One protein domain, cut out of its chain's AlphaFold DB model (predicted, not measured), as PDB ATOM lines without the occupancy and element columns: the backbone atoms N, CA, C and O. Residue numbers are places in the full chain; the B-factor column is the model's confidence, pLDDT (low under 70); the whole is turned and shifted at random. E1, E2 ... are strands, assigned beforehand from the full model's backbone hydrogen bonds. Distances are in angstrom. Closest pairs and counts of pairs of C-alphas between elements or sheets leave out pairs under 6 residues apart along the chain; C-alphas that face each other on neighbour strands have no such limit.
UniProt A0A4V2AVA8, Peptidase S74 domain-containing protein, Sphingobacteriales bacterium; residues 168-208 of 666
ATOM      1  N   LEU A 168     -28.233  -2.078 114.087       95.44
ATOM      2  CA  LEU A 168     -29.045  -1.543 115.174       95.44
ATOM      3  C   LEU A 168     -29.248  -0.039 114.953       95.44
ATOM      4  O   LEU A 168     -28.292   0.739 114.981       95.44
ATOM      5  N   VAL A 169     -30.496   0.378 114.735       95.69
ATOM      6  CA  VAL A 169     -30.867   1.779 114.492       95.69
ATOM      7  C   VAL A 169     -31.645   2.331 115.682       95.69
ATOM      8  O   VAL A 169     -32.695   1.805 116.042       95.69
ATOM      9  N   VAL A 170     -31.174   3.442 116.249       95.56
ATOM     10  CA  VAL A 170     -31.895   4.203 117.278       95.56
ATOM     11  C   VAL A 170     -32.536   5.419 116.623       95.56
ATOM     12  O   VAL A 170     -31.848   6.237 116.001       95.56
ATOM     13  N   LYS A 171     -33.859   5.544 116.759       95.94
ATOM     14  CA  LYS A 171     -34.643   6.647 116.192       95.94
ATOM     15  C   LYS A 171     -35.304   7.495 117.273       95.94
ATOM     16  O   LYS A 171     -35.758   6.970 118.283       95.94
ATOM     17  N   VAL A 172     -35.453   8.788 116.999       94.81
ATOM     18  CA  VAL A 172     -36.320   9.710 117.748       94.81
ATOM     19  C   VAL A 172     -37.292  10.331 116.754       94.81
ATOM     20  O   VAL A 172     -36.861  10.842 115.725       94.81
ATOM     21  N   ASN A 173     -38.600  10.252 117.019       95.50
ATOM     22  CA  ASN A 173     -39.641  10.754 116.108       95.50
ATOM     23  C   ASN A 173     -39.436  10.294 114.641       95.50
ATOM     24  O   ASN A 173     -39.343  11.100 113.719       95.50
ATOM     25  N   ASN A 174     -39.247   8.983 114.444       93.06
ATOM     26  CA  ASN A 174     -38.939   8.336 113.157       93.06
ATOM     27  C   ASN A 174     -37.635   8.791 112.444       93.06
ATOM     28  O   ASN A 174     -37.340   8.326 111.343       93.06
ATOM     29  N   THR A 175     -36.810   9.624 113.078       94.19
ATOM     30  CA  THR A 175     -35.523  10.098 112.546       94.19
ATOM     31  C   THR A 175     -34.376   9.276 113.126       94.19
ATOM     32  O   THR A 175     -34.294   9.133 114.343       94.19
ATOM     33  N   GLN A 176     -33.493   8.728 112.285       94.69
ATOM     34  CA  GLN A 176     -32.291   8.019 112.743       94.69
ATOM     35  C   GLN A 176     -31.354   8.985 113.475       94.69
ATOM     36  O   GLN A 176     -30.904   9.975 112.903       94.69
ATOM     37  N   MET A 177     -31.052   8.660 114.728       96.12
ATOM     38  CA  MET A 177     -30.128   9.407 115.582       96.12
ATOM     39  C   MET A 177     -28.843   8.633 115.848       96.12
ATOM     40  O   MET A 177     -27.805   9.244 116.074       96.12
ATOM     41  N   ALA A 178     -28.898   7.304 115.811       96.69
ATOM     42  CA  ALA A 178     -27.722   6.454 115.844       96.69
ATOM     43  C   ALA A 178     -27.921   5.244 114.941       96.69
ATOM     44  O   ALA A 178     -29.034   4.721 114.825       96.69
ATOM     45  N   ARG A 179     -26.835   4.779 114.337       95.50
ATOM     46  CA  ARG A 179     -26.785   3.502 113.636       95.50
ATOM     47  C   ARG A 179     -25.456   2.832 113.935       95.50
ATOM     48  O   ARG A 179     -24.396   3.418 113.717       95.50
ATOM     49  N   PHE A 180     -25.557   1.614 114.444       95.50
ATOM     50  CA  PHE A 180     -24.440   0.734 114.740       95.50
ATOM     51  C   PHE A 180     -24.430  -0.353 113.663       95.50
ATOM     52  O   PHE A 180     -25.284  -1.242 113.656       95.50
ATOM     53  N   ASP A 181     -23.522  -0.210 112.704       92.88
ATOM     54  CA  ASP A 181     -23.236  -1.200 111.670       92.88
ATOM     55  C   ASP A 181     -22.199  -2.212 112.185       92.88
ATOM     56  O   ASP A 181     -21.538  -1.977 113.196       92.88
ATOM     57  N   GLN A 182     -21.996  -3.316 111.459       91.06
ATOM     58  CA  GLN A 182     -21.018  -4.347 111.838       91.06
ATOM     59  C   GLN A 182     -19.594  -3.790 112.024       91.06
ATOM     60  O   GLN A 182     -18.871  -4.244 112.904       91.06
ATOM     61  N   ASN A 183     -19.201  -2.802 111.209       91.75
ATOM     62  CA  ASN A 183     -17.850  -2.231 111.202       91.75
ATOM     63  C   ASN A 183     -17.838  -0.698 111.313       91.75
ATOM     64  O   ASN A 183     -16.794  -0.093 111.093       91.75
ATOM     65  N   ALA A 184     -18.963  -0.037 111.589       96.12
ATOM     66  CA  ALA A 184     -19.005   1.423 111.641       96.12
ATOM     67  C   ALA A 184     -20.080   1.943 112.592       96.12
ATOM     68  O   ALA A 184     -21.083   1.280 112.850       96.12
ATOM     69  N   VAL A 185     -19.881   3.158 113.096       97.00
ATOM     70  CA  VAL A 185     -20.822   3.804 114.015       97.00
ATOM     71  C   VAL A 185     -21.163   5.202 113.521       97.00
ATOM     72  O   VAL A 185     -20.284   5.997 113.197       97.00
ATOM     73  N   THR A 186     -22.453   5.527 113.509       97.50
ATOM     74  CA  THR A 186     -22.936   6.900 113.334       97.50
ATOM     75  C   THR A 186     -23.733   7.320 114.562       97.50
ATOM     76  O   THR A 186     -24.611   6.581 115.009       97.50
ATOM     77  N   LEU A 187     -23.435   8.498 115.114       97.38
ATOM     78  CA  LEU A 187     -24.148   9.094 116.248       97.38
ATOM     79  C   LEU A 187     -24.412  10.574 115.957       97.38
ATOM     80  O   LEU A 187     -23.503  11.392 116.013       97.38
ATOM     81  N   GLY A 188     -25.653  10.947 115.676       96.31
ATOM     82  CA  GLY A 188     -26.047  12.321 115.380       96.31
ATOM     83  C   GLY A 188     -27.011  12.412 114.202       96.31
ATOM     84  O   GLY A 188     -27.059  11.541 113.335       96.31
ATOM     85  N   LEU A 189     -27.788  13.497 114.175       96.56
ATOM     86  CA  LEU A 189     -28.710  13.776 113.077       96.56
ATOM     87  C   LEU A 189     -27.934  13.883 111.758       96.56
ATOM     88  O   LEU A 189     -27.029  14.710 111.649       96.56
ATOM     89  N   ALA A 190     -28.317  13.067 110.773       95.44
ATOM     90  CA  ALA A 190     -27.700  13.010 109.445       95.44
ATOM     91  C   ALA A 190     -26.185  12.700 109.440       95.44
ATOM     92  O   ALA A 190     -25.489  13.051 108.490       95.44
ATOM     93  N   ALA A 191     -25.672  12.028 110.477       97.44
ATOM     94  CA  ALA A 191     -24.315  11.488 110.455       97.44
ATOM     95  C   ALA A 191     -24.210  10.300 109.477       97.44
ATOM     96  O   ALA A 191     -25.097   9.441 109.456       97.44
ATOM     97  N   THR A 192     -23.142  10.230 108.676       96.38
ATOM     98  CA  THR A 192     -22.964   9.194 107.642       96.38
ATOM     99  C   THR A 192     -21.551   8.615 107.616       96.38
ATOM    100  O   THR A 192     -20.561   9.323 107.787       96.38
ATOM    101  N   THR A 193     -21.458   7.306 107.371       96.12
ATOM    102  CA  THR A 193     -20.193   6.568 107.191       96.12
ATOM    103  C   THR A 193     -19.993   6.046 105.763       96.12
ATOM    104  O   THR A 193     -18.906   5.583 105.443       96.12
ATOM    105  N   ASN A 194     -21.010   6.111 104.891       94.50
ATOM    106  CA  ASN A 194     -20.933   5.827 103.446       94.50
ATOM    107  C   ASN A 194     -20.148   4.551 103.057       94.50
ATOM    108  O   ASN A 194     -19.222   4.597 102.251       94.50
ATOM    109  N   ASN A 195     -20.522   3.392 103.610       92.50
ATOM    110  CA  ASN A 195     -19.845   2.106 103.356       92.50
ATOM    111  C   ASN A 195     -18.364   2.062 103.800       92.50
ATOM    112  O   ASN A 195     -17.586   1.246 103.312       92.50
ATOM    113  N   SER A 196     -17.965   2.942 104.719       96.12
ATOM    114  CA  SER A 196     -16.636   2.908 105.335       96.12
ATOM    115  C   SER A 196     -16.578   1.899 106.480       96.12
ATOM    116  O   SER A 196     -17.570   1.679 107.179       96.12
ATOM    117  N   THR A 197     -15.413   1.292 106.687       95.81
ATOM    118  CA  THR A 197     -15.165   0.253 107.696       95.81
ATOM    119  C   THR A 197     -14.240   0.756 108.803       95.81
ATOM    120  O   THR A 197     -13.468   1.694 108.618       95.81
ATOM    121  N   TYR A 198     -14.358   0.175 109.995       96.38
ATOM    122  CA  TYR A 198     -13.633   0.560 111.213       96.38
ATOM    123  C   TYR A 198     -13.700   2.065 111.521       96.38
ATOM    124  O   TYR A 198     -12.750   2.667 112.015       96.38
ATOM    125  N   SER A 199     -14.841   2.677 111.200       97.94
ATOM    126  CA  SER A 199     -14.998   4.128 111.089       97.94
ATOM    127  C   SER A 199     -16.121   4.659 111.977       97.94
ATOM    128  O   SER A 199     -17.097   3.954 112.250       97.94
ATOM    129  N   ALA A 200     -16.023   5.919 112.406       98.12
ATOM    130  CA  ALA A 200     -17.054   6.541 113.234       98.12
ATOM    131  C   ALA A 200     -17.340   7.999 112.858       98.12
ATOM    132  O   ALA A 200     -16.437   8.833 112.831       98.12
ATOM    133  N   ALA A 201     -18.616   8.317 112.633       98.12
ATOM    134  CA  ALA A 201     -19.103   9.677 112.411       98.12
ATOM    135  C   ALA A 201     -20.009  10.110 113.576       98.12
ATOM    136  O   ALA A 201     -21.089   9.554 113.775       98.12
ATOM    137  N   ILE A 202     -19.575  11.088 114.369       98.00
ATOM    138  CA  ILE A 202     -20.261  11.528 115.591       98.00
ATOM    139  C   ILE A 202     -20.496  13.039 115.534       98.00
ATOM    140  O   ILE A 202     -19.551  13.818 115.561       98.00
ATOM    141  N   GLY A 203     -21.754  13.468 115.504       97.56
ATOM    142  CA  GLY A 203     -22.169  14.868 115.426       97.56
ATOM    143  C   GLY A 203     -23.234  15.105 114.356       97.56
ATOM    144  O   GLY A 203     -23.446  14.280 113.470       97.56
ATOM    145  N   ARG A 204     -23.932  16.246 114.431       97.50
ATOM    146  CA  ARG A 204     -24.895  16.638 113.389       97.50
ATOM    147  C   ARG A 204     -24.154  16.809 112.062       97.50
ATOM    148  O   ARG A 204     -23.210  17.589 112.015       97.50
ATOM    149  N   ASN A 205     -24.603  16.130 111.007       97.44
ATOM    150  CA  ASN A 205     -23.976  16.129 109.679       97.44
ATOM    151  C   ASN A 205     -22.490  15.708 109.668       97.44
ATOM    152  O   ASN A 205     -21.763  16.080 108.748       97.44
ATOM    153  N   ALA A 206     -22.006  14.976 110.678       98.19
ATOM    154  CA  ALA A 206     -20.665  14.400 110.609       98.19
ATOM    155  C   ALA A 206     -20.621  13.372 109.466       98.19
ATOM    156  O   ALA A 206     -21.467  12.477 109.418       98.19
ATOM    157  N   ALA A 207     -19.672  13.489 108.543       97.69
ATOM    158  CA  ALA A 207     -19.661  12.696 107.321       97.69
ATOM    159  C   ALA A 207     -18.299  12.056 107.066       97.69
ATOM    160  O   ALA A 207     -17.257  12.703 107.114       97.69
ATOM    161  N   ILE A 208     -18.306  10.779 106.722       98.12
ATOM    162  CA  ILE A 208     -17.146  10.105 106.146       98.12
ATOM    163  C   ILE A 208     -17.484   9.805 104.692       98.12
ATOM    164  O   ILE A 208     -18.585   9.341 104.404       98.12
TER     165      ILE A 208
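This is residues 168 to 208 of the 666 residues of the protein "Peptidase S74 domain-containing protein" of Sphingobacteriales bacterium (UniProt A0A4V2AVA8). A small sheet of four short strands, two hairpins leading into two parallel strands, has the long link of residues 188 to 198 folded back over one face at its E3 and E4 end. E3, this link and E4 make one turn of a winding chain, and residues 203 to 208 fold back after E4 on the same face, beginning a second turn stacked next to the first. The printed part has 41 residues, no named helix and four named strands, E1, E2, E3 and E4 in that order along the chain. The sheet is mixed, in the order E1, E2, E3, E4; the class is all strand, though under half of the residues, 19 of 41, are in named elements. The whole is compact, with a radius of gyration of the C-alphas of 9.2 A and spans of 28 by 19 by 12 A.

E1, residues 168 to 172, is an edge strand, and E2, residues 175 to 180, is its antiparallel neighbour at 156 degrees between directions. In this hairpin N 170 and O 178 are 2.9 A apart and N 180 and O 168 are 2.9 A apart, both within hydrogen-bond range. E3, residues 184 to 187, forms a hairpin with E2, antiparallel at 147 degrees, with N 179 and O 186 within hydrogen-bond range at 2.9 A. E1, E2 and E3 are a meander, each strand the antiparallel neighbour of the one before. E4, residues 199 to 202, is the other edge strand and is parallel to E3, with 1 degree between their directions. Across this pair N 187 and O 201 are within hydrogen-bond range at 2.9 A, and the C-alphas of Leu 187 and Ile 202, which face each other, are 4.6 A apart. E1 is apart from E3 and E4, and E2 is apart from E4.

E1 begins at C-alpha 168, (-29.045, -1.543, 115.174), and is 13.6 A long from first to last C-alpha. E2, the longest strand by residues, measures 14.7 A from C-alpha 175 to C-alpha 180. E3 starts at C-alpha 184, (-19.005, 1.423, 111.641), and measures 10.3 A. E4 measures 10.1 A and ends at C-alpha 202, (-20.261, 11.528, 115.591).

The two C-alphas farthest apart are those of Asn 173 and Tyr 198, at 28.4 A. The links E1 to E2 and E2 to E3 are tight, and the link E3 to E4, with 11 residues, is long. The printed part has no cut. The mean pLDDT of the printed part is 96.0, and no printed residue is under 70.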